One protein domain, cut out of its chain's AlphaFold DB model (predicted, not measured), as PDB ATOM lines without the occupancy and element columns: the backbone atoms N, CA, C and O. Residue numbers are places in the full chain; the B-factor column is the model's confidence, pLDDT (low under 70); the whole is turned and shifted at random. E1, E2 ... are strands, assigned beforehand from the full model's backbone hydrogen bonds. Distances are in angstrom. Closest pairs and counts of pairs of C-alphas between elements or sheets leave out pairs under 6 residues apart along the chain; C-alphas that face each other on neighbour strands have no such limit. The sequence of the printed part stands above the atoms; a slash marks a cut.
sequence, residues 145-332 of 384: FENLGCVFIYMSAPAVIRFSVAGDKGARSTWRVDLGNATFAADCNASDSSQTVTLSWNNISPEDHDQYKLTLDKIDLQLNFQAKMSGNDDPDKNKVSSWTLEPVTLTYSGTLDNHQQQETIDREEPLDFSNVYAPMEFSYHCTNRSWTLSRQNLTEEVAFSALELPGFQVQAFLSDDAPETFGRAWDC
ATOM      1  N   PHE A 145     248.532 223.363 116.024       88.69
ATOM      2  CA  PHE A 145     249.284 223.887 117.159       88.69
ATOM      3  C   PHE A 145     249.240 225.409 117.111       88.69
ATOM      4  O   PHE A 145     249.516 225.978 116.058       88.69
ATOM      5  N   GLU A 146     248.951 226.038 118.244       89.19
ATOM      6  CA  GLU A 146     248.986 227.486 118.388       89.19
ATOM      7  C   GLU A 146     249.784 227.881 119.634       89.19
ATOM      8  O   GLU A 146     249.550 227.377 120.740       89.19
ATOM      9  N   ASN A 147     250.717 228.813 119.437       88.75
ATOM     10  CA  ASN A 147     251.468 229.462 120.498       88.75
ATOM     11  C   ASN A 147     250.883 230.860 120.738       88.75
ATOM     12  O   ASN A 147     251.106 231.775 119.948       88.75
ATOM     13  N   LEU A 148     250.167 231.027 121.850       86.38
ATOM     14  CA  LEU A 148     249.540 232.294 122.238       86.38
ATOM     15  C   LEU A 148     250.424 233.112 123.203       86.38
ATOM     16  O   LEU A 148     249.943 234.029 123.864       86.38
ATOM     17  N   GLY A 149     251.707 232.758 123.333       82.38
ATOM     18  CA  GLY A 149     252.690 233.333 124.260       82.38
ATOM     19  C   GLY A 149     252.550 232.794 125.685       82.38
ATOM     20  O   GLY A 149     253.453 232.166 126.224       82.38
ATOM     21  N   CYS A 150     251.376 232.984 126.274       84.44
ATOM     22  CA  CYS A 150     251.032 232.586 127.644       84.44
ATOM     23  C   CYS A 150     250.401 231.191 127.760       84.44
ATOM     24  O   CYS A 150     250.380 230.603 128.845       84.44
ATOM     25  N   VAL A 151     249.829 230.693 126.663       89.00
ATOM     26  CA  VAL A 151     249.112 229.422 126.589       89.00
ATOM     27  C   VAL A 151     249.515 228.731 125.293       89.00
ATOM     28  O   VAL A 151     249.493 229.332 124.221       89.00
ATOM     29  N   PHE A 152     249.868 227.457 125.386       90.75
ATOM     30  CA  PHE A 152     250.040 226.595 124.223       90.75
ATOM     31  C   PHE A 152     248.817 225.703 124.085       90.75
ATOM     32  O   PHE A 152     248.389 225.093 125.070       90.75
ATOM     33  N   ILE A 153     248.281 225.594 122.871       91.75
ATOM     34  CA  ILE A 153     247.159 224.704 122.556       91.75
ATOM     35  C   ILE A 153     247.525 223.845 121.356       91.75
ATOM     36  O   ILE A 153     248.099 224.313 120.378       91.75
ATOM     37  N   TYR A 154     247.173 222.570 121.436       91.25
ATOM     38  CA  TYR A 154     247.332 221.609 120.366       91.25
ATOM     39  C   TYR A 154     246.099 220.720 120.236       91.25
ATOM     40  O   TYR A 154     245.516 220.280 121.230       91.25
ATOM     41  N   MET A 155     245.729 220.429 118.993       90.44
ATOM     42  CA  MET A 155     244.710 219.454 118.623       90.44
ATOM     43  C   MET A 155     245.251 218.575 117.496       90.44
ATOM     44  O   MET A 155     245.810 219.067 116.519       90.44
ATOM     45  N   SER A 156     245.074 217.261 117.614       86.75
ATOM     46  CA  SER A 156     245.550 216.297 116.607       86.75
ATOM     47  C   SER A 156     244.664 216.217 115.360       86.75
ATOM     48  O   SER A 156     245.115 215.743 114.320       86.75
ATOM     49  N   ALA A 157     243.408 216.652 115.468       86.62
ATOM     50  CA  ALA A 157     242.443 216.721 114.378       86.62
ATOM     51  C   ALA A 157     241.402 217.822 114.673       86.62
ATOM     52  O   ALA A 157     241.308 218.254 115.828       86.62
ATOM     53  N   PRO A 158     240.603 218.247 113.674       87.50
ATOM     54  CA  PRO A 158     239.573 219.263 113.850       87.50
ATOM     55  C   PRO A 158     238.590 218.925 114.971       87.50
ATOM     56  O   PRO A 158     238.238 217.760 115.183       87.50
ATOM     57  N   ALA A 159     238.133 219.962 115.670       90.12
ATOM     58  CA  ALA A 159     237.093 219.838 116.680       90.12
ATOM     59  C   ALA A 159     235.774 219.370 116.050       90.12
ATOM     60  O   ALA A 159     235.471 219.680 114.897       90.12
ATOM     61  N   VAL A 160     234.984 218.624 116.817       90.00
ATOM     62  CA  VAL A 160     233.721 218.047 116.350       90.00
ATOM     63  C   VAL A 160     232.631 218.365 117.352       90.00
ATOM     64  O   VAL A 160     232.777 218.079 118.539       90.00
ATOM     65  N   ILE A 161     231.510 218.894 116.882       90.62
ATOM     66  CA  ILE A 161     230.303 219.044 117.692       90.62
ATOM     67  C   ILE A 161     229.300 217.971 117.292       90.62
ATOM     68  O   ILE A 161     229.105 217.663 116.116       90.62
ATOM     69  N   ARG A 162     228.644 217.393 118.293       89.75
ATOM     70  CA  ARG A 162     227.496 216.515 118.112       89.75
ATOM     71  C   ARG A 162     226.240 217.212 118.586       89.75
ATOM     72  O   ARG A 162     226.162 217.639 119.737       89.75
ATOM     73  N   PHE A 163     225.233 217.218 117.729       86.94
ATOM     74  CA  PHE A 163     223.866 217.569 118.077       86.94
ATOM     75  C   PHE A 163     223.025 216.298 118.175       86.94
ATOM     76  O   PHE A 163     223.234 215.327 117.451       86.94
ATOM     77  N   SER A 164     222.072 216.290 119.094       86.19
ATOM     78  CA  SER A 164     221.030 215.279 119.172       86.19
ATOM     79  C   SER A 164     219.785 215.822 118.484       86.19
ATOM     80  O   SER A 164     219.281 216.873 118.877       86.19
ATOM     81  N   VAL A 165     219.291 215.110 117.481       84.50
ATOM     82  CA  VAL A 165     218.123 215.499 116.688       84.50
ATOM     83  C   VAL A 165     216.954 214.603 117.074       84.50
ATOM     84  O   VAL A 165     217.105 213.385 117.142       84.50
ATOM     85  N   ALA A 166     215.801 215.187 117.378       81.88
ATOM     86  CA  ALA A 166     214.569 214.472 117.655       81.88
ATOM     87  C   ALA A 166     214.003 213.905 116.349       81.88
ATOM     88  O   ALA A 166     213.743 214.633 115.400       81.88
ATOM     89  N   GLY A 167     213.817 212.593 116.311       73.81
ATOM     90  CA  GLY A 167     213.126 211.892 115.240       73.81
ATOM     91  C   GLY A 167     211.728 211.444 115.660       73.81
ATOM     92  O   GLY A 167     211.287 211.618 116.805       73.81
ATOM     93  N   ASP A 168     211.043 210.788 114.728       63.75
ATOM     94  CA  ASP A 168     209.692 210.279 114.938       63.75
ATOM     95  C   ASP A 168     209.598 209.371 116.176       63.75
ATOM     96  O   ASP A 168     210.439 208.501 116.429       63.75
ATOM     97  N   LYS A 169     208.525 209.547 116.956       64.12
ATOM     98  CA  LYS A 169     208.206 208.736 118.151       64.12
ATOM     99  C   LYS A 169     209.259 208.806 119.276       64.12
ATOM    100  O   LYS A 169     209.335 207.899 120.107       64.12
ATOM    101  N   GLY A 170     210.056 209.877 119.334       65.31
ATOM    102  CA  GLY A 170     210.997 210.138 120.432       65.31
ATOM    103  C   GLY A 170     212.303 209.336 120.364       65.31
ATOM    104  O   GLY A 170     213.000 209.200 121.374       65.31
ATOM    105  N   ALA A 171     212.644 208.763 119.206       71.44
ATOM    106  CA  ALA A 171     214.023 208.366 118.923       71.44
ATOM    107  C   ALA A 171     214.866 209.629 118.686       71.44
ATOM    108  O   ALA A 171     214.363 210.568 118.087       71.44
ATOM    109  N   ARG A 172     216.119 209.676 119.154       73.88
ATOM    110  CA  ARG A 172     217.045 210.771 118.820       73.88
ATOM    111  C   ARG A 172     218.205 210.227 117.993       73.88
ATOM    112  O   ARG A 172     218.780 209.209 118.381       73.88
ATOM    113  N   SER A 173     218.522 210.871 116.877       80.19
ATOM    114  CA  SER A 173     219.734 210.612 116.096       80.19
ATOM    115  C   SER A 173     220.836 211.584 116.513       80.19
ATOM    116  O   SER A 173     220.582 212.593 117.173       80.19
ATOM    117  N   THR A 174     222.082 211.265 116.170       83.62
ATOM    118  CA  THR A 174     223.225 212.147 116.418       83.62
ATOM    119  C   THR A 174     223.704 212.736 115.104       83.62
ATOM    120  O   THR A 174     224.145 211.988 114.231       83.62
ATOM    121  N   TRP A 175     223.687 214.057 114.999       84.81
ATOM    122  CA  TRP A 175     224.264 214.795 113.886       84.81
ATOM    123  C   TRP A 175     225.672 215.254 114.251       84.81
ATOM    124  O   TRP A 175     225.878 215.888 115.286       84.81
ATOM    125  N   ARG A 176     226.649 214.886 113.424       87.25
ATOM    126  CA  ARG A 176     228.058 215.247 113.576       87.25
ATOM    127  C   ARG A 176     228.375 216.474 112.719       87.25
ATOM    128  O   ARG A 176     228.047 216.480 111.539       87.25
ATOM    129  N   VAL A 177     229.056 217.454 113.306       88.69
ATOM    130  CA  VAL A 177     229.530 218.671 112.643       88.69
ATOM    131  C   VAL A 177     231.029 218.809 112.891       88.69
ATOM    132  O   VAL A 177     231.452 218.980 114.034       88.69
ATOM    133  N   ASP A 178     231.839 218.709 111.839       88.44
ATOM    134  CA  ASP A 178     233.291 218.899 111.909       88.44
ATOM    135  C   ASP A 178     233.624 220.392 111.698       88.44
ATOM    136  O   ASP A 178     233.207 220.997 110.713       88.44
ATOM    137  N   LEU A 179     234.357 221.002 112.636       86.19
ATOM    138  CA  LEU A 179     234.545 222.460 112.709       86.19
ATOM    139  C   LEU A 179     235.732 222.994 111.893       86.19
ATOM    140  O   LEU A 179     235.902 224.202 111.769       86.19
ATOM    141  N   GLY A 180     236.554 222.119 111.310       85.62
ATOM    142  CA  GLY A 180     237.781 222.532 110.623       85.62
ATOM    143  C   GLY A 180     238.775 223.233 111.564       85.62
ATOM    144  O   GLY A 180     238.834 222.939 112.762       85.62
ATOM    145  N   ASN A 181     239.573 224.150 111.013       88.06
ATOM    146  CA  ASN A 181     240.610 224.865 111.762       88.06
ATOM    147  C   ASN A 181     240.012 226.014 112.582       88.06
ATOM    148  O   ASN A 181     239.227 226.808 112.066       88.06
ATOM    149  N   ALA A 182     240.433 226.124 113.841       90.25
ATOM    150  CA  ALA A 182     240.030 227.209 114.727       90.25
ATOM    151  C   ALA A 182     240.846 228.482 114.467       90.25
ATOM    152  O   ALA A 182     241.998 228.422 114.034       90.25
ATOM    153  N   THR A 183     240.271 229.633 114.801       91.88
ATOM    154  CA  THR A 183     241.022 230.869 115.061       91.88
ATOM    155  C   THR A 183     241.149 231.058 116.566       91.88
ATOM    156  O   THR A 183     240.217 230.738 117.300       91.88
ATOM    157  N   PHE A 184     242.297 231.540 117.040       90.81
ATOM    158  CA  PHE A 184     242.577 231.650 118.470       90.81
ATOM    159  C   PHE A 184     242.762 233.106 118.879       90.81
ATOM    160  O   PHE A 184     243.419 233.881 118.184       90.81
ATOM    161  N   ALA A 185     242.221 233.457 120.038       90.81
ATOM    162  CA  ALA A 185     242.497 234.708 120.723       90.81
ATOM    163  C   ALA A 185     242.773 234.406 122.196       90.81
ATOM    164  O   ALA A 185     242.005 233.685 122.829       90.81
ATOM    165  N   ALA A 186     243.856 234.949 122.742       86.44
ATOM    166  CA  ALA A 186     244.168 234.845 124.162       86.44
ATOM    167  C   ALA A 186     244.133 236.226 124.809       86.44
ATOM    168  O   ALA A 186     244.651 237.190 124.247       86.44
ATOM    169  N   ASP A 187     243.556 236.288 126.004       85.00
ATOM    170  CA  ASP A 187     243.729 237.397 126.928       85.00
ATOM    171  C   ASP A 187     244.589 236.919 128.096       85.00
ATOM    172  O   ASP A 187     244.187 236.074 128.910       85.00
ATOM    173  N   CYS A 188     245.817 237.428 128.112       74.62
ATOM    174  CA  CYS A 188     246.867 236.993 129.004       74.62
ATOM    175  C   CYS A 188     247.605 238.184 129.581       74.62
ATOM    176  O   CYS A 188     248.490 238.758 128.951       74.62
ATOM    177  N   ASN A 189     247.299 238.486 130.835       66.69
ATOM    178  CA  ASN A 189     248.178 239.287 131.664       66.69
ATOM    179  C   ASN A 189     249.104 238.346 132.436       66.69
ATOM    180  O   ASN A 189     248.649 237.477 133.179       66.69
ATOM    181  N   ALA A 190     250.416 238.532 132.289       51.94
ATOM    182  CA  ALA A 190     251.445 237.721 132.952       51.94
ATOM    183  C   ALA A 190     251.390 237.763 134.499       51.94
ATOM    184  O   ALA A 190     252.060 236.977 135.166       51.94
ATOM    185  N   SER A 191     250.604 238.674 135.081       55.81
ATOM    186  CA  SER A 191     250.443 238.881 136.525       55.81
ATOM    187  C   SER A 191     249.182 238.262 137.133       55.81
ATOM    188  O   SER A 191     249.044 238.288 138.358       55.81
ATOM    189  N   ASP A 192     248.256 237.751 136.319       62.72
ATOM    190  CA  ASP A 192     246.912 237.415 136.790       62.72
ATOM    191  C   ASP A 192     246.772 235.933 137.147       62.72
ATOM    192  O   ASP A 192     247.320 235.037 136.507       62.72
ATOM    193  N   SER A 193     245.982 235.663 138.189       75.25
ATOM    194  CA  SER A 193     245.599 234.309 138.600       75.25
ATOM    195  C   SER A 193     244.652 233.621 137.609       75.25
ATOM    196  O   SER A 193     244.290 232.468 137.828       75.25
ATOM    197  N   SER A 194     244.245 234.312 136.542       85.25
ATOM    198  CA  SER A 194     243.323 233.819 135.526       85.25
ATOM    199  C   SER A 194     243.779 234.204 134.123       85.25
ATOM    200  O   SER A 194     244.164 235.349 133.900       85.25
ATOM    201  N   GLN A 195     243.673 233.280 133.174       87.62
ATOM    202  CA  GLN A 195     243.917 233.519 131.748       87.62
ATOM    203  C   GLN A 195     242.715 233.022 130.955       87.62
ATOM    204  O   GLN A 195     242.106 232.019 131.332       87.62
ATOM    205  N   THR A 196     242.373 233.698 129.860       90.06
ATOM    206  CA  THR A 196     241.250 233.268 129.018       90.06
ATOM    207  C   THR A 196     241.695 233.072 127.581       90.06
ATOM    208  O   THR A 196     242.479 233.854 127.047       90.06
ATOM    209  N   VAL A 197     241.225 231.994 126.960       91.81
ATOM    210  CA  VAL A 197     241.485 231.704 125.550       91.81
ATOM    211  C   VAL A 197     240.177 231.386 124.857       91.81
ATOM    212  O   VAL A 197     239.442 230.505 125.291       91.81
ATOM    213  N   THR A 198     239.918 232.071 123.754       93.06
ATOM    214  CA  THR A 198     238.741 231.868 122.920       93.06
ATOM    215  C   THR A 198     239.154 231.194 121.620       93.06
ATOM    216  O   THR A 198     240.024 231.690 120.902       93.06
ATOM    217  N   LEU A 199     238.530 230.054 121.324       93.94
ATOM    218  CA  LEU A 199     238.619 229.384 120.032       93.94
ATOM    219  C   LEU A 199     237.363 229.728 119.240       93.94
ATOM    220  O   LEU A 199     236.262 229.450 119.708       93.94
ATOM    221  N   SER A 200     237.530 230.305 118.056       93.56
ATOM    222  CA  SER A 200     236.427 230.753 117.211       93.56
ATOM    223  C   SER A 200     236.432 230.041 115.864       93.56
ATOM    224  O   SER A 200     237.462 229.986 115.181       93.56
ATOM    225  N   TRP A 201     235.263 229.568 115.448       93.94
ATOM    226  CA  TRP A 201     235.002 229.039 114.112       93.94
ATOM    227  C   TRP A 201     233.851 229.807 113.468       93.94
ATOM    228  O   TRP A 201     232.843 230.078 114.116       93.94
ATOM    229  N   ASN A 202     233.992 230.154 112.189       91.81
ATOM    230  CA  ASN A 202     233.039 231.012 111.485       91.81
ATOM    231  C   ASN A 202     232.548 230.353 110.196       91.81
ATOM    232  O   ASN A 202     233.328 229.695 109.506       91.81
ATOM    233  N   ASN A 203     231.294 230.632 109.837       83.88
ATOM    234  CA  ASN A 203     230.669 230.256 108.570       83.88
ATOM    235  C   ASN A 203     230.760 228.746 108.270       83.88
ATOM    236  O   ASN A 203     231.272 228.319 107.231       83.88
ATOM    237  N   ILE A 204     230.284 227.936 109.215       85.56
ATOM    238  CA  ILE A 204     230.273 226.478 109.127       85.56
ATOM    239  C   ILE A 204     228.909 226.041 108.592       85.56
ATOM    240  O   ILE A 204     227.878 226.205 109.244       85.56
ATOM    241  N   SER A 205     228.908 225.437 107.409       79.94
ATOM    242  CA  SER A 205     227.723 224.797 106.838       79.94
ATOM    243  C   SER A 205     227.930 223.280 106.860       79.94
ATOM    244  O   SER A 205     228.568 222.764 105.940       79.94
ATOM    245  N   PRO A 206     227.462 222.561 107.899       76.75
ATOM    246  CA  PRO A 206     227.492 221.100 107.914       76.75
ATOM    247  C   PRO A 206     226.682 220.485 106.765       76.75
ATOM    248  O   PRO A 206     225.830 221.141 106.167       76.75
ATOM    249  N   GLU A 207     226.939 219.206 106.477       75.12
ATOM    250  CA  GLU A 207     226.077 218.413 105.594       75.12
ATOM    251  C   GLU A 207     224.668 218.309 106.191       75.12
ATOM    252  O   GLU A 207     224.521 218.026 107.384       75.12
ATOM    253  N   ASP A 208     223.654 218.540 105.351       76.62
ATOM    254  CA  ASP A 208     222.238 218.498 105.726       76.62
ATOM    255  C   ASP A 208     221.883 217.144 106.370       76.62
ATOM    256  O   ASP A 208     222.243 216.080 105.859       76.62
ATOM    257  N   HIS A 209     221.149 217.173 107.486       72.31
ATOM    258  CA  HIS A 209     220.710 215.967 108.185       72.31
ATOM    259  C   HIS A 209     219.218 215.729 107.936       72.31
ATOM    260  O   HIS A 209     218.365 216.253 108.655       72.31
ATOM    261  N   ASP A 210     218.904 214.867 106.967       76.31
ATOM    262  CA  ASP A 210     217.546 214.465 106.572       76.31
ATOM    263  C   ASP A 210     216.581 215.651 106.349       76.31
ATOM    264  O   ASP A 210     216.462 216.148 105.234       76.31
ATOM    265  N   GLN A 211     215.865 216.064 107.404       75.06
ATOM    266  CA  GLN A 211     214.819 217.098 107.414       75.06
ATOM    267  C   GLN A 211     215.297 218.451 107.964       75.06
ATOM    268  O   GLN A 211     214.519 219.402 107.988       75.06
ATOM    269  N   TYR A 212     216.541 218.532 108.441       80.38
ATOM    270  CA  TYR A 212     217.094 219.721 109.072       80.38
ATOM    271  C   TYR A 212     218.346 220.190 108.341       80.38
ATOM    272  O   TYR A 212     219.297 219.431 108.134       80.38
ATOM    273  N   LYS A 213     218.369 221.478 108.021       85.44
ATOM    274  CA  LYS A 213     219.534 222.192 107.520       85.44
ATOM    275  C   LYS A 213     220.011 223.170 108.582       85.44
ATOM    276  O   LYS A 213     219.279 224.070 108.982       85.44
ATOM    277  N   LEU A 214     221.242 222.989 109.043       84.50
ATOM    278  CA  LEU A 214     221.866 223.813 110.069       84.50
ATOM    279  C   LEU A 214     222.981 224.601 109.408       84.50
ATOM    280  O   LEU A 214     223.815 224.046 108.702       84.50
ATOM    281  N   THR A 215     222.997 225.896 109.657       86.19
ATOM    282  CA  THR A 215     224.076 226.798 109.260       86.19
ATOM    283  C   THR A 215     224.549 227.487 110.523       86.19
ATOM    284  O   THR A 215     223.733 228.043 111.250       86.19
ATOM    285  N   LEU A 216     225.836 227.382 110.838       88.00
ATOM    286  CA  LEU A 216     226.431 227.982 112.028       88.00
ATOM    287  C   LEU A 216     227.282 229.165 111.576       88.00
ATOM    288  O   LEU A 216     228.318 228.998 110.931       88.00
ATOM    289  N   ASP A 217     226.826 230.369 111.900       89.38
ATOM    290  CA  ASP A 217     227.502 231.608 111.523       89.38
ATOM    291  C   ASP A 217     228.780 231.786 112.342       89.38
ATOM    292  O   ASP A 217     229.829 232.147 111.797       89.38
ATOM    293  N   LYS A 218     228.698 231.498 113.646       90.81
ATOM    294  CA  LYS A 218     229.802 231.646 114.590       90.81
ATOM    295  C   LYS A 218     229.703 230.633 115.724       90.81
ATOM    296  O   LYS A 218     228.627 230.393 116.261       90.81
ATOM    297  N   ILE A 219     230.845 230.081 116.114       92.88
ATOM    298  CA  ILE A 219     230.998 229.238 117.298       92.88
ATOM    299  C   ILE A 219     232.211 229.734 118.066       92.88
ATOM    300  O   ILE A 219     233.308 229.717 117.512       92.88
ATOM    301  N   ASP A 220     232.029 230.119 119.327       93.69
ATOM    302  CA  ASP A 220     233.121 230.472 120.225       93.69
ATOM    303  C   ASP A 220     233.166 229.507 121.415       93.69
ATOM    304  O   ASP A 220     232.171 229.249 122.089       93.69
ATOM    305  N   LEU A 221     234.351 228.977 121.698       93.50
ATOM    306  CA  LEU A 221     234.646 228.184 122.883       93.50
ATOM    307  C   LEU A 221     235.586 228.985 123.777       93.50
ATOM    308  O   LEU A 221     236.750 229.183 123.425       93.50
ATOM    309  N   GLN A 222     235.097 229.416 124.937       92.75
ATOM    310  CA  GLN A 222     235.871 230.206 125.887       92.75
ATOM    311  C   GLN A 222     236.427 229.324 127.010       92.75
ATOM    312  O   GLN A 222     235.699 228.799 127.855       92.75
ATOM    313  N   LEU A 223     237.749 229.175 127.027       91.56
ATOM    314  CA  LEU A 223     238.509 228.442 128.030       91.56
ATOM    315  C   LEU A 223     239.009 229.403 129.109       91.56
ATOM    316  O   LEU A 223     239.850 230.256 128.837       91.56
ATOM    317  N   ASN A 224     238.528 229.231 130.340       90.06
ATOM    318  CA  ASN A 224     238.922 230.050 131.485       90.06
ATOM    319  C   ASN A 224     239.866 229.258 132.398       90.06
ATOM    320  O   ASN A 224     239.444 228.368 133.140       90.06
ATOM    321  N   PHE A 225     241.157 229.574 132.337       90.00
ATOM    322  CA  PHE A 225     242.190 228.965 133.168       90.00
ATOM    323  C   PHE A 225     242.300 229.711 134.490       90.00
ATOM    324  O   PHE A 225     242.424 230.931 134.507       90.00
ATOM    325  N   GLN A 226     242.305 228.968 135.592       88.25
ATOM    326  CA  GLN A 226     242.457 229.497 136.943       88.25
ATOM    327  C   GLN A 226     243.662 228.850 137.620       88.25
ATOM    328  O   GLN A 226     243.773 227.622 137.689       88.25
ATOM    329  N   ALA A 227     244.564 229.679 138.128       85.88
ATOM    330  CA  ALA A 227     245.715 229.265 138.910       85.88
ATOM    331  C   ALA A 227     245.287 228.960 140.352       85.88
ATOM    332  O   ALA A 227     244.697 229.793 141.040       85.88
ATOM    333  N   LYS A 228     245.630 227.770 140.849       80.06
ATOM    334  CA  LYS A 228     245.437 227.382 142.248       80.06
ATOM    335  C   LYS A 228     246.731 227.564 143.032       80.06
ATOM    336  O   LYS A 228     247.739 226.890 142.794       80.06
ATOM    337  N   MET A 229     246.685 228.472 144.003       68.88
ATOM    338  CA  MET A 229     247.770 228.686 144.963       68.88
ATOM    339  C   MET A 229     247.972 227.444 145.838       68.88
ATOM    340  O   MET A 229     247.017 226.716 146.123       68.88
ATOM    341  N   SER A 230     249.220 227.179 146.232       64.69
ATOM    342  CA  SER A 230     249.539 226.088 147.156       64.69
ATOM    343  C   SER A 230     248.842 226.302 148.506       64.69
ATOM    344  O   SER A 230     248.720 227.428 148.990       64.69
ATOM    345  N   GLY A 231     248.321 225.221 149.091       60.19
ATOM    346  CA  GLY A 231     247.606 225.270 150.367       60.19
ATOM    347  C   GLY A 231     248.511 225.664 151.540       60.19
ATOM    348  O   GLY A 231     249.734 225.691 151.432       60.19
ATOM    349  N   ASN A 232     247.911 225.914 152.708       54.84
ATOM    350  CA  ASN A 232     248.625 226.329 153.927       54.84
ATOM    351  C   ASN A 232     249.702 225.339 154.432       54.84
ATOM    352  O   ASN A 232     250.473 225.720 155.316       54.84
ATOM    353  N   ASP A 233     249.734 224.116 153.894       60.00
ATOM    354  CA  ASP A 233     250.617 223.013 154.288       60.00
ATOM    355  C   ASP A 233     251.972 222.994 153.543       60.00
ATOM    356  O   ASP A 233     252.838 222.185 153.877       60.00
ATOM    357  N   ASP A 234     252.185 223.880 152.561       58.56
ATOM    358  CA  ASP A 234     253.441 224.003 151.802       58.56
ATOM    359  C   ASP A 234     254.345 225.105 152.408       58.56
ATOM    360  O   ASP A 234     253.847 226.202 152.700       58.56
ATOM    361  N   PRO A 235     255.658 224.870 152.638       56.31
ATOM    362  CA  PRO A 235     256.590 225.906 153.099       56.31
ATOM    363  C   PRO A 235     256.614 227.161 152.210       56.31
ATOM    364  O   PRO A 235     256.821 228.257 152.736       56.31
ATOM    365  N   ASP A 236     256.321 227.027 150.911       58.25
ATOM    366  CA  ASP A 236     256.256 228.133 149.948       58.25
ATOM    367  C   ASP A 236     254.801 228.506 149.604       58.25
ATOM    368  O   ASP A 236     254.307 228.294 148.496       58.25
ATOM    369  N   LYS A 237     254.109 229.136 150.561       53.03
ATOM    370  CA  LYS A 237     252.688 229.554 150.471       53.03
ATOM    371  C   LYS A 237     252.324 230.464 149.287       53.03
ATOM    372  O   LYS A 237     251.147 230.675 149.022       53.03
ATOM    373  N   ASN A 238     253.318 231.009 148.586       57.06
ATOM    374  CA  ASN A 238     253.134 231.926 147.458       57.06
ATOM    375  C   ASN A 238     253.385 231.271 146.090       57.06
ATOM    376  O   ASN A 238     253.402 231.974 145.080       57.06
ATOM    377  N   LYS A 239     253.599 229.950 146.022       64.31
ATOM    378  CA  LYS A 239     253.804 229.252 144.749       64.31
ATOM    379  C   LYS A 239     252.471 228.759 144.180       64.31
ATOM    380  O   LYS A 239     251.667 228.143 144.881       64.31
ATOM    381  N   VAL A 240     252.228 229.013 142.893       66.50
ATOM    382  CA  VAL A 240     251.117 228.383 142.165       66.50
ATOM    383  C   VAL A 240     251.439 226.896 142.027       66.50
ATOM    384  O   VAL A 240     252.511 226.533 141.546       66.50
ATOM    385  N   SER A 241     250.541 226.032 142.493       74.31
ATOM    386  CA  SER A 241     250.775 224.581 142.530       74.31
ATOM    387  C   SER A 241     250.244 223.883 141.277       74.31
ATOM    388  O   SER A 241     250.858 222.957 140.747       74.31
ATOM    389  N   SER A 242     249.097 224.342 140.784       83.75
ATOM    390  CA  SER A 242     248.379 223.751 139.660       83.75
ATOM    391  C   SER A 242     247.458 224.779 139.026       83.75
ATOM    392  O   SER A 242     247.151 225.805 139.631       83.75
ATOM    393  N   TRP A 243     246.992 224.488 137.824       86.88
ATOM    394  CA  TRP A 243     245.948 225.245 137.156       86.88
ATOM    395  C   TRP A 243     244.777 224.326 136.813       86.88
ATOM    396  O   TRP A 243     244.942 223.117 136.627       86.88
ATOM    397  N   THR A 244     243.580 224.899 136.755       88.69
ATOM    398  CA  THR A 244     242.337 224.191 136.431       88.69
ATOM    399  C   THR A 244     241.507 224.993 135.446       88.69
ATOM    400  O   THR A 244     241.551 226.222 135.476       88.69
ATOM    401  N   LEU A 245     240.713 224.318 134.617       87.94
ATOM    402  CA  LEU A 245     239.668 224.980 133.841       87.94
ATOM    403  C   LEU A 245     238.402 225.136 134.694       87.94
ATOM    404  O   LEU A 245     237.851 224.154 135.195       87.94
ATOM    405  N   GLU A 246     237.961 226.377 134.861       77.88
ATOM    406  CA  GLU A 246     236.666 226.738 135.449       77.88
ATOM    407  C   GLU A 246     235.659 227.014 134.323       77.88
ATOM    408  O   GLU A 246     236.092 227.191 133.183       77.88
ATOM    409  N   PRO A 247     234.338 226.890 134.577       75.38
ATOM    410  CA  PRO A 247     233.400 226.342 133.602       75.38
ATOM    411  C   PRO A 247     233.542 227.001 132.234       75.38
ATOM    412  O   PRO A 247     233.513 228.223 132.094       75.38
ATOM    413  N   VAL A 248     233.740 226.136 131.246       87.62
ATOM    414  CA  VAL A 248     233.967 226.506 129.855       87.62
ATOM    415  C   VAL A 248     232.615 226.784 129.227       87.62
ATOM    416  O   VAL A 248     231.703 225.961 129.334       87.62
ATOM    417  N   THR A 249     232.486 227.929 128.575       89.62
ATOM    418  CA  THR A 249     231.266 228.322 127.874       89.62
ATOM    419  C   THR A 249     231.454 228.106 126.379       89.62
ATOM    420  O   THR A 249     232.446 228.531 125.786       89.62
ATOM    421  N   LEU A 250     230.511 227.385 125.774       91.56
ATOM    422  CA  LEU A 250     230.402 227.244 124.329       91.56
ATOM    423  C   LEU A 250     229.233 228.104 123.864       91.56
ATOM    424  O   LEU A 250     228.090 227.833 124.230       91.56
ATOM    425  N   THR A 251     229.509 229.112 123.049       92.56
ATOM    426  CA  THR A 251     228.482 229.901 122.379       92.56
ATOM    427  C   THR A 251     228.427 229.515 120.910       92.56
ATOM    428  O   THR A 251     229.454 229.364 120.250       92.56
ATOM    429  N   TYR A 252     227.226 229.309 120.384       91.50
ATOM    430  CA  TYR A 252     227.036 229.068 118.959       91.50
ATOM    431  C   TYR A 252     225.801 229.799 118.459       91.50
ATOM    432  O   TYR A 252     224.742 229.779 119.094       91.50
ATOM    433  N   SER A 253     225.953 230.428 117.299       91.31
ATOM    434  CA  SER A 253     224.892 231.145 116.617       91.31
ATOM    435  C   SER A 253     224.767 230.703 115.167       91.31
ATOM    436  O   SER A 253     225.733 230.266 114.533       91.31
ATOM    437  N   GLY A 254     223.549 230.768 114.643       90.06
ATOM    438  CA  GLY A 254     223.266 230.321 113.292       90.06
ATOM    439  C   GLY A 254     221.785 230.263 112.961       90.06
ATOM    440  O   GLY A 254     220.939 230.802 113.676       90.06
ATOM    441  N   THR A 255     221.462 229.569 111.875       88.44
ATOM    442  CA  THR A 255     220.079 229.325 111.464       88.44
ATOM    443  C   THR A 255     219.813 227.842 111.253       88.44
ATOM    444  O   THR A 255     220.619 227.128 110.647       88.44
ATOM    445  N   LEU A 256     218.679 227.385 111.778       87.12
ATOM    446  CA  LEU A 256     218.153 226.038 111.623       87.12
ATOM    447  C   LEU A 256     216.889 226.105 110.774       87.12
ATOM    448  O   LEU A 256     215.935 226.791 111.123       87.12
ATOM    449  N   ASP A 257     216.887 225.385 109.664       85.00
ATOM    450  CA  ASP A 257     215.755 225.271 108.755       85.00
ATOM    451  C   ASP A 257     215.231 223.833 108.793       85.00
ATOM    452  O   ASP A 257     215.982 222.884 108.568       85.00
ATOM    453  N   ASN A 258     213.946 223.672 109.104       80.31
ATOM    454  CA  ASN A 258     213.249 222.383 109.124       80.31
ATOM    455  C   ASN A 258     212.350 222.175 107.883       80.31
ATOM    456  O   ASN A 258     211.329 221.487 107.945       80.31
ATOM    457  N   HIS A 259     212.682 222.829 106.760       73.31
ATOM    458  CA  HIS A 259     211.928 222.912 105.499       73.31
ATOM    459  C   HIS A 259     210.565 223.618 105.574       73.31
ATOM    460  O   HIS A 259     209.957 223.885 104.533       73.31
ATOM    461  N   GLN A 260     210.067 223.930 106.771       74.06
ATOM    462  CA  GLN A 260     208.804 224.640 106.978       74.06
ATOM    463  C   GLN A 260     209.024 226.024 107.586       74.06
ATOM    464  O   GLN A 260     208.293 226.963 107.260       74.06
ATOM    465  N   GLN A 261     210.009 226.148 108.474       79.44
ATOM    466  CA  GLN A 261     210.331 227.345 109.232       79.44
ATOM    467  C   GLN A 261     211.839 227.432 109.477       79.44
ATOM    468  O   GLN A 261     212.510 226.436 109.736       79.44
ATOM    469  N   GLN A 262     212.348 228.661 109.418       84.75
ATOM    470  CA  GLN A 262     213.726 228.985 109.752       84.75
ATOM    471  C   GLN A 262     213.759 229.613 111.148       84.75
ATOM    472  O   GLN A 262     213.145 230.655 111.379       84.75
ATOM    473  N   GLU A 263     214.466 228.972 112.071       85.19
ATOM    474  CA  GLU A 263     214.700 229.444 113.432       85.19
ATOM    475  C   GLU A 263     216.131 229.975 113.556       85.19
ATOM    476  O   GLU A 263     217.096 229.347 113.116       85.19
ATOM    477  N   THR A 264     216.280 231.156 114.151       86.94
ATOM    478  CA  THR A 264     217.590 231.707 114.506       86.94
ATOM    479  C   THR A 264     218.029 231.139 115.847       86.94
ATOM    480  O   THR A 264     217.316 231.282 116.841       86.94
ATOM    481  N   ILE A 265     219.211 230.538 115.880       86.44
ATOM    482  CA  ILE A 265     219.813 229.954 117.071       86.44
ATOM    483  C   ILE A 265     220.882 230.913 117.584       86.44
ATOM    484  O   ILE A 265     221.744 231.343 116.824       86.44
ATOM    485  N   ASP A 266     220.830 231.219 118.875       88.88
ATOM    486  CA  ASP A 266     221.907 231.862 119.626       88.88
ATOM    487  C   ASP A 266     221.884 231.275 121.039       88.88
ATOM    488  O   ASP A 266     220.927 231.478 121.796       88.88
ATOM    489  N   ARG A 267     222.848 230.403 121.340       87.62
ATOM    490  CA  ARG A 267     222.834 229.561 122.541       87.62
ATOM    491  C   ARG A 267     224.176 229.619 123.241       87.62
ATOM    492  O   ARG A 267     225.221 229.580 122.600       87.62
ATOM    493  N   GLU A 268     224.115 229.642 124.566       89.62
ATOM    494  CA  GLU A 268     225.266 229.543 125.453       89.62
ATOM    495  C   GLU A 268     225.123 228.290 126.310       89.62
ATOM    496  O   GLU A 268     224.142 228.115 127.037       89.62
ATOM    497  N   GLU A 269     226.114 227.415 126.211       86.31
ATOM    498  CA  GLU A 269     226.100 226.097 126.818       86.31
ATOM    499  C   GLU A 269     227.305 225.915 127.756       86.31
ATOM    500  O   GLU A 269     228.454 225.934 127.300       86.31
ATOM    501  N   PRO A 270     227.086 225.712 129.069       86.88
ATOM    502  CA  PRO A 270     228.168 225.452 130.010       86.88
ATOM    503  C   PRO A 270     228.631 223.990 129.918       86.88
ATOM    504  O   PRO A 270     227.873 223.046 130.185       86.88
ATOM    505  N   LEU A 271     229.903 223.799 129.578       85.06
ATOM    506  CA  LEU A 271     230.553 222.495 129.485       85.06
ATOM    507  C   LEU A 271     231.290 222.143 130.780       85.06
ATOM    508  O   LEU A 271     231.986 222.965 131.384       85.06
ATOM    509  N   ASP A 272     231.188 220.876 131.186       82.50
ATOM    510  CA  ASP A 272     231.875 220.385 132.381       82.50
ATOM    511  C   ASP A 272     233.343 220.027 132.088       82.50
ATOM    512  O   ASP A 272     233.676 218.919 131.654       82.50
ATOM    513  N   PHE A 273     234.235 220.979 132.367       83.94
ATOM    514  CA  PHE A 273     235.691 220.818 132.308       83.94
ATOM    515  C   PHE A 273     236.342 220.663 133.692       83.94
ATOM    516  O   PHE A 273     237.565 220.708 133.798       83.94
ATOM    517  N   SER A 274     235.564 220.392 134.747       78.38
ATOM    518  CA  SER A 274     236.048 220.318 136.143       78.38
ATOM    519  C   SER A 274     237.211 219.339 136.374       78.38
ATOM    520  O   SER A 274     238.001 219.499 137.303       78.38
ATOM    521  N   ASN A 275     237.338 218.327 135.514       78.19
ATOM    522  CA  ASN A 275     238.387 217.306 135.564       78.19
ATOM    523  C   ASN A 275     239.614 217.631 134.693       78.19
ATOM    524  O   ASN A 275     240.456 216.756 134.483       78.19
ATOM    525  N   VAL A 276     239.698 218.842 134.142       87.44
ATOM    526  CA  VAL A 276     240.845 219.311 133.364       87.44
ATOM    527  C   VAL A 276     241.708 220.199 134.248       87.44
ATOM    528  O   VAL A 276     241.363 221.334 134.572       87.44
ATOM    529  N   TYR A 277     242.838 219.638 134.657       87.12
ATOM    530  CA  TYR A 277     243.835 220.303 135.475       87.12
ATOM    531  C   TYR A 277     245.216 219.751 135.154       87.12
ATOM    532  O   TYR A 277     245.339 218.596 134.732       87.12
ATOM    533  N   ALA A 278     246.248 220.540 135.418       85.44
ATOM    534  CA  ALA A 278     247.608 220.036 135.496       85.44
ATOM    535  C   ALA A 278     248.408 220.809 136.554       85.44
ATOM    536  O   ALA A 278     248.066 221.947 136.893       85.44
ATOM    537  N   PRO A 279     249.475 220.205 137.101       84.19
ATOM    538  CA  PRO A 279     250.485 220.950 137.842       84.19
ATOM    539  C   PRO A 279     251.082 222.079 136.990       84.19
ATOM    540  O   PRO A 279     251.086 222.007 135.759       84.19
ATOM    541  N   MET A 280     251.637 223.102 137.639       79.75
ATOM    542  CA  MET A 280     252.436 224.104 136.921       79.75
ATOM    543  C   MET A 280     253.596 223.435 136.174       79.75
ATOM    544  O   MET A 280     254.099 222.407 136.624       79.75
ATOM    545  N   GLU A 281     254.002 224.006 135.034       78.00
ATOM    546  CA  GLU A 281     255.014 223.461 134.099       78.00
ATOM    547  C   GLU A 281     254.602 222.180 133.348       78.00
ATOM    548  O   GLU A 281     255.324 221.723 132.461       78.00
ATOM    549  N   PHE A 282     253.450 221.587 133.668       82.25
ATOM    550  CA  PHE A 282     252.914 220.433 132.954       82.25
ATOM    551  C   PHE A 282     251.824 220.876 131.980       82.25
ATOM    552  O   PHE A 282     251.044 221.792 132.250       82.25
ATOM    553  N   SER A 283     251.739 220.178 130.851       87.25
ATOM    554  CA  SER A 283     250.642 220.319 129.895       87.25
ATOM    555  C   SER A 283     249.593 219.251 130.168       87.25
ATOM    556  O   SER A 283     249.955 218.086 130.302       87.25
ATOM    557  N   TYR A 284     248.308 219.572 130.180       90.25
ATOM    558  CA  TYR A 284     247.262 218.550 130.153       90.25
ATOM    559  C   TYR A 284     247.172 217.941 128.752       90.25
ATOM    560  O   TYR A 284     247.188 218.690 127.782       90.25
ATOM    561  N   HIS A 285     247.041 216.621 128.630       87.94
ATOM    562  CA  HIS A 285     246.863 215.937 127.344       87.94
ATOM    563  C   HIS A 285     245.735 214.900 127.411       87.94
ATOM    564  O   HIS A 285     245.582 214.159 128.388       87.94
ATOM    565  N   CYS A 286     244.934 214.821 126.349       85.00
ATOM    566  CA  CYS A 286     243.913 213.801 126.202       85.00
ATOM    567  C   CYS A 286     243.704 213.391 124.744       85.00
ATOM    568  O   CYS A 286     243.366 214.207 123.895       85.00
ATOM    569  N   THR A 287     243.834 212.095 124.455       81.31
ATOM    570  CA  THR A 287     243.738 211.576 123.081       81.31
ATOM    571  C   THR A 287     242.318 211.611 122.519       81.31
ATOM    572  O   THR A 287     242.124 211.947 121.356       81.31
ATOM    573  N   ASN A 288     241.315 211.230 123.310       77.12
ATOM    574  CA  ASN A 288     239.924 211.232 122.869       77.12
ATOM    575  C   ASN A 288     239.006 211.444 124.073       77.12
ATOM    576  O   ASN A 288     238.887 210.567 124.935       77.12
ATOM    577  N   ARG A 289     238.390 212.623 124.140       81.38
ATOM    578  CA  ARG A 289     237.430 212.990 125.174       81.38
ATOM    579  C   ARG A 289     236.291 213.772 124.544       81.38
ATOM    580  O   ARG A 289     236.527 214.672 123.743       81.38
ATOM    581  N   SER A 290     235.078 213.396 124.929       85.25
ATOM    582  CA  SER A 290     233.864 214.158 124.693       85.25
ATOM    583  C   SER A 290     233.520 214.938 125.962       85.25
ATOM    584  O   SER A 290     233.606 214.414 127.077       85.25
ATOM    585  N   TRP A 291     233.157 216.204 125.797       84.69
ATOM    586  CA  TRP A 291     232.640 217.065 126.851       84.69
ATOM    587  C   TRP A 291     231.161 217.302 126.597       84.69
ATOM    588  O   TRP A 291     230.763 217.715 125.511       84.69
ATOM    589  N   THR A 292     230.345 217.014 127.601       83.81
ATOM    590  CA  THR A 292     228.893 217.167 127.541       83.81
ATOM    591  C   THR A 292     228.451 218.334 128.414       83.81
ATOM    592  O   THR A 292     229.188 218.791 129.290       83.81
ATOM    593  N   LEU A 293     227.211 218.773 128.218       76.62
ATOM    594  CA  LEU A 293     226.567 219.747 129.096       76.62
ATOM    595  C   LEU A 293     226.496 219.226 130.531       76.62
ATOM    596  O   LEU A 293     226.197 218.047 130.749       76.62
ATOM    597  N   SER A 294     226.648 220.118 131.512       65.06
ATOM    598  CA  SER A 294     226.317 219.789 132.908       65.06
ATOM    599  C   SER A 294     224.832 219.442 133.086       65.06
ATOM    600  O   SER A 294     224.463 218.719 134.011       65.06
ATOM    601  N   ARG A 295     223.962 219.942 132.197       63.78
ATOM    602  CA  ARG A 295     222.532 219.623 132.155       63.78
ATOM    603  C   ARG A 295     222.052 219.594 130.709       63.78
ATOM    604  O   ARG A 295     222.047 220.618 130.046       63.78
ATOM    605  N   GLN A 296     221.598 218.434 130.241       64.62
ATOM    606  CA  GLN A 296     220.999 218.319 128.912       64.62
ATOM    607  C   GLN A 296     219.524 218.721 128.955       64.62
ATOM    608  O   GLN A 296     218.749 218.158 129.734       64.62
ATOM    609  N   ASN A 297     219.131 219.663 128.099       63.53
ATOM    610  CA  ASN A 297     217.732 219.998 127.877       63.53
ATOM    611  C   ASN A 297     217.223 219.291 126.611       63.53
ATOM    612  O   ASN A 297     217.390 219.764 125.494       63.53
ATOM    613  N   LEU A 298     216.625 218.112 126.781       66.19
ATOM    614  CA  LEU A 298     216.198 217.242 125.673       66.19
ATOM    615  C   LEU A 298     214.836 217.631 125.067       66.19
ATOM    616  O   LEU A 298     214.266 216.855 124.301       66.19
ATOM    617  N   THR A 299     214.285 218.789 125.439       69.25
ATOM    618  CA  THR A 299     212.997 219.276 124.922       69.25
ATOM    619  C   THR A 299     213.096 219.827 123.507       69.25
ATOM    620  O   THR A 299     212.076 219.944 122.839       69.25
ATOM    621  N   GLU A 300     214.300 220.170 123.058       75.44
ATOM    622  CA  GLU A 300     214.526 220.798 121.758       75.44
ATOM    623  C   GLU A 300     214.629 219.750 120.644       75.44
ATOM    624  O   GLU A 300     215.110 218.624 120.857       75.44
ATOM    625  N   GLU A 301     214.167 220.129 119.449       78.94
ATOM    626  CA  GLU A 301     214.250 219.292 118.251       78.94
ATOM    627  C   GLU A 301     215.710 219.020 117.897       78.94
ATOM    628  O   GLU A 301     216.096 217.864 117.764       78.94
ATOM    629  N   VAL A 302     216.552 220.051 117.882       82.12
ATOM    630  CA  VAL A 302     218.005 219.926 117.733       82.12
ATOM    631  C   VAL A 302     218.657 220.486 118.990       82.12
ATOM    632  O   VAL A 302     218.581 221.680 119.243       82.12
ATOM    633  N   ALA A 303     219.279 219.622 119.792       84.00
ATOM    634  CA  ALA A 303     219.917 220.004 121.052       84.00
ATOM    635  C   ALA A 303     221.401 219.643 121.030       84.00
ATOM    636  O   ALA A 303     221.750 218.532 120.618       84.00
ATOM    637  N   PHE A 304     222.275 220.522 121.521       85.50
ATOM    638  CA  PHE A 304     223.694 220.199 121.689       85.50
ATOM    639  C   PHE A 304     223.866 218.936 122.554       85.50
ATOM    640  O   PHE A 304     223.215 218.760 123.585       85.50
ATOM    641  N   SER A 305     224.739 218.030 122.117       85.00
ATOM    642  CA  SER A 305     224.987 216.754 122.789       85.00
ATOM    643  C   SER A 305     226.382 216.703 123.403       85.00
ATOM    644  O   SER A 305     226.504 216.457 124.607       85.00
ATOM    645  N   ALA A 306     227.416 216.925 122.589       88.50
ATOM    646  CA  ALA A 306     228.804 216.826 123.023       88.50
ATOM    647  C   ALA A 306     229.762 217.610 122.117       88.50
ATOM    648  O   ALA A 306     229.529 217.738 120.918       88.50
ATOM    649  N   LEU A 307     230.880 218.046 122.692       90.00
ATOM    650  CA  LEU A 307     232.056 218.567 122.002       90.00
ATOM    651  C   LEU A 307     233.170 217.517 122.074       90.00
ATOM    652  O   LEU A 307     233.477 217.032 123.159       90.00
ATOM    653  N   GLU A 308     233.798 217.175 120.956       90.06
ATOM    654  CA  GLU A 308     234.993 216.331 120.891       90.06
ATOM    655  C   GLU A 308     236.184 217.178 120.421       90.06
ATOM    656  O   GLU A 308     236.118 217.844 119.389       90.06
ATOM    657  N   LEU A 309     237.292 217.118 121.164       89.12
ATOM    658  CA  LEU A 309     238.574 217.752 120.823       89.12
ATOM    659  C   LEU A 309     239.632 216.638 120.734       89.12
ATOM    660  O   LEU A 309     240.149 216.187 121.765       89.12
ATOM    661  N   PRO A 310     239.912 216.112 119.529       86.38
ATOM    662  CA  PRO A 310     240.829 214.989 119.357       86.38
ATOM    663  C   PRO A 310     242.279 215.368 119.675       86.38
ATOM    664  O   PRO A 310     242.831 216.302 119.096       86.38
ATOM    665  N   GLY A 311     242.949 214.599 120.536       85.12
ATOM    666  CA  GLY A 311     244.352 214.840 120.903       85.12
ATOM    667  C   GLY A 311     244.592 216.199 121.554       85.12
ATOM    668  O   GLY A 311     245.652 216.781 121.362       85.12
ATOM    669  N   PHE A 312     243.594 216.709 122.277       90.69
ATOM    670  CA  PHE A 312     243.658 217.991 122.959       90.69
ATOM    671  C   PHE A 312     244.809 218.018 123.965       90.69
ATOM    672  O   PHE A 312     244.817 217.247 124.931       90.69
ATOM    673  N   GLN A 313     245.765 218.918 123.748       92.19
ATOM    674  CA  GLN A 313     246.850 219.206 124.674       92.19
ATOM    675  C   GLN A 313     246.932 220.705 124.927       92.19
ATOM    676  O   GLN A 313     246.913 221.500 123.994       92.19
ATOM    677  N   VAL A 314     247.005 221.093 126.196       92.19
ATOM    678  CA  VAL A 314     247.026 222.500 126.591       92.19
ATOM    679  C   VAL A 314     247.944 222.726 127.778       92.19
ATOM    680  O   VAL A 314     248.006 221.917 128.705       92.19
ATOM    681  N   GLN A 315     248.655 223.841 127.749       90.50
ATOM    682  CA  GLN A 315     249.474 224.316 128.851       90.50
ATOM    683  C   GLN A 315     249.216 225.802 129.020       90.50
ATOM    684  O   GLN A 315     249.308 226.538 128.047       90.50
ATOM    685  N   ALA A 316     248.883 226.220 130.235       88.75
ATOM    686  CA  ALA A 316     248.611 227.612 130.569       88.75
ATOM    687  C   ALA A 316     249.696 228.179 131.490       88.75
ATOM    688  O   ALA A 316     250.525 227.427 132.013       88.75
ATOM    689  N   PHE A 317     249.661 229.495 131.702       86.31
ATOM    690  CA  PHE A 317     250.587 230.229 132.564       86.31
ATOM    691  C   PHE A 317     252.061 230.040 132.176       86.31
ATOM    692  O   PHE A 317     252.931 229.900 133.040       86.31
ATOM    693  N   LEU A 318     252.347 230.015 130.870       83.81
ATOM    694  CA  LEU A 318     253.718 230.050 130.372       83.81
ATOM    695  C   LEU A 318     254.343 231.426 130.613       83.81
ATOM    696  O   LEU A 318     253.667 232.453 130.579       83.81
ATOM    697  N   SER A 319     255.643 231.422 130.893       77.94
ATOM    698  CA  SER A 319     256.457 232.633 130.995       77.94
ATOM    699  C   SER A 319     256.898 233.097 129.607       77.94
ATOM    700  O   SER A 319     257.049 232.268 128.715       77.94
ATOM    701  N   ASP A 320     257.194 234.386 129.453       70.19
ATOM    702  CA  ASP A 320     257.635 234.963 128.171       70.19
ATOM    703  C   ASP A 320     258.923 234.311 127.620       70.19
ATOM    704  O   ASP A 320     259.123 234.252 126.410       70.19
ATOM    705  N   ASP A 321     259.771 233.767 128.502       70.44
ATOM    706  CA  ASP A 321     261.014 233.059 128.157       70.44
ATOM    707  C   ASP A 321     260.829 231.535 127.974       70.44
ATOM    708  O   ASP A 321     261.810 230.783 127.908       70.44
ATOM    709  N   ALA A 322     259.591 231.030 127.962       69.81
ATOM    710  CA  ALA A 322     259.344 229.597 127.852       69.81
ATOM    711  C   ALA A 322     259.742 229.063 126.460       69.81
ATOM    712  O   ALA A 322     259.462 229.697 125.442       69.81
ATOM    713  N   PRO A 323     260.372 227.874 126.380       73.38
ATOM    714  CA  PRO A 323     260.643 227.242 125.095       73.38
ATOM    715  C   PRO A 323     259.327 226.915 124.377       73.38
ATOM    716  O   PRO A 323     258.340 226.575 125.027       73.38
ATOM    717  N   GLU A 324     259.331 226.926 123.039       77.62
ATOM    718  CA  GLU A 324     258.195 226.535 122.177       77.62
ATOM    719  C   GLU A 324     257.934 225.015 122.189       77.62
ATOM    720  O   GLU A 324     257.746 224.361 121.165       77.62
ATOM    721  N   THR A 325     257.976 224.412 123.368       81.56
ATOM    722  CA  THR A 325     257.753 222.991 123.589       81.56
ATOM    723  C   THR A 325     256.847 222.825 124.787       81.56
ATOM    724  O   THR A 325     257.086 223.433 125.833       81.56
ATOM    725  N   PHE A 326     255.854 221.949 124.671       82.69
ATOM    726  CA  PHE A 326     255.080 221.543 125.833       82.69
ATOM    727  C   PHE A 326     255.989 220.949 126.911       82.69
ATOM    728  O   PHE A 326     256.932 220.202 126.631       82.69
ATOM    729  N   GLY A 327     255.659 221.260 128.159       77.50
ATOM    730  CA  GLY A 327     256.189 220.582 129.323       77.50
ATOM    731  C   GLY A 327     255.718 219.130 129.388       77.50
ATOM    732  O   GLY A 327     255.161 218.559 128.447       77.50
ATOM    733  N   ARG A 328     255.940 218.482 130.532       78.56
ATOM    734  CA  ARG A 328     255.551 217.075 130.679       78.56
ATOM    735  C   ARG A 328     254.026 216.935 130.591       78.56
ATOM    736  O   ARG A 328     253.293 217.675 131.242       78.56
ATOM    737  N   ALA A 329     253.558 215.946 129.833       81.56
ATOM    738  CA  ALA A 329     252.136 215.662 129.696       81.56
ATOM    739  C   ALA A 329     251.529 215.078 130.988       81.56
ATOM    740  O   ALA A 329     252.032 214.101 131.548       81.56
ATOM    741  N   TRP A 330     250.426 215.673 131.434       82.44
ATOM    742  CA  TRP A 330     249.508 215.188 132.452       82.44
ATOM    743  C   TRP A 330     248.272 214.624 131.753       82.44
ATOM    744  O   TRP A 330     247.433 215.361 131.233       82.44
ATOM    745  N   ASP A 331     248.193 213.300 131.676       83.62
ATOM    746  CA  ASP A 331     247.147 212.637 130.907       83.62
ATOM    747  C   ASP A 331     245.791 212.640 131.626       83.62
ATOM    748  O   ASP A 331     245.691 212.428 132.835       83.62
ATOM    749  N   CYS A 332     244.718 212.761 130.847       79.62
ATOM    750  CA  CYS A 332     243.334 212.731 131.326       79.62
ATOM    751  C   CYS A 332     242.862 211.396 131.933       79.62
ATOM    752  O   CYS A 332     241.764 211.325 132.488       79.62
TER     753      CYS A 332
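Overview. This is residues 145 to 332 of the 384 residues of the protein "V-type proton ATPase subunit S1" of Amphibalanus amphitrite (UniProt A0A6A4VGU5). One long, strongly twisted sheet, made chiefly of the meander E5 to E9, runs the length of a rod-like domain, and two smaller sheets follow one another along its other side. The five-strand sheet of E1, E2, E14, E11 and E15 is partly face to face with the long sheet as a sandwich, and the four-strand sheet of E4, E3, E13 and E12 lies farther along the rod. The 188 printed residues include 15 named strands, E1 to E15 in chain order, and no named helix, so the class is all strand; the long sheet is branched and antiparallel, the five-strand sheet mixed, the four-strand sheet all antiparallel. The whole is compact, with a radius of gyration of the C-alphas of 18.6 A and spans of 65 by 30 by 26 A.

Arrangement. E1, residues 145 to 147, and E2, residues 152 to 155, form a hairpin, with N 146 and O 153 2.9 A apart. E3, residues 160 to 166, and E4, residues 172 to 178, form another, with N 163 and O 175 2.9 A apart. E5, residues 183 to 187, begins a meander, each strand the antiparallel neighbour of the one before; it goes on through E6, residues 194 to 204, E7, residues 213 to 229, E8, residues 240 to 257, and E9, residues 262 to 271. Its N and O pairs within hydrogen-bond range include N 198 and O 185, 2.8 A, N 199 and O 221, 2.9 A, N 220 and O 251, 2.8 A, and N 254 and O 265, 2.9 A. E7 bends by 57 degrees at residue 217. E8 has three neighbours: E7 lies on one side of it, and on the other side lie E9, beside residues 248 to 257, and E10, residues 277 to 279, beside residues 241 to 244; N 243 and O 278 are 2.9 A apart. At the tight link from E10 to E11, residues 282 to 286, the chain changes to the other sheet of the sandwich, two sheets face to face with 33 pairs of C-alphas within 10 A and their best planes 33 degrees apart. E12, residues 290 to 292, and E13, residues 302 to 308, form a hairpin, with N 291 and O 307 2.8 A apart, and E13 is the antiparallel neighbour of E3, with N 162 and O 306 2.8 A apart. The closest C-alphas of E9 and E12, those of Leu 271 and Thr 292, are 5.9 A apart. E14, residues 312 to 315, is the antiparallel neighbour of E2, with N 154 and O 313 2.8 A apart, and of E11, with N 284 and O 314 2.8 A apart. E15, residues 328 to 331, is parallel to E11, with N 285 and O 330 2.9 A apart.

Along the chain. E1 begins at C-alpha 145, at (249.284, 223.887, 117.159). From first to last C-alpha, E3 measures 19.5 A, E4 19.4 A, E6 30.3 A, E7 47.3 A, E8 48.7 A, E9 26.7 A and E13 17.6 A. E8, the longest strand with 18 residues, runs from C-alpha 240 at (251.117, 228.383, 142.165) to C-alpha 257 at (215.755, 225.271, 108.755). E15 ends at C-alpha 331, at (247.147, 212.637, 130.907).

Size, cuts and confidence. The two C-alphas farthest apart, those of Pro 235 and Gln 260, are 66.4 A apart. The printed part has no cut. The link from E14 to E15, residues 316 to 327, is long; the other links are tight or short. The mean pLDDT of the printed part is 81.8, and 26 residues are under 70: 168 to 170, 189 to 192, 229 to 240, 294 to 299 and 322.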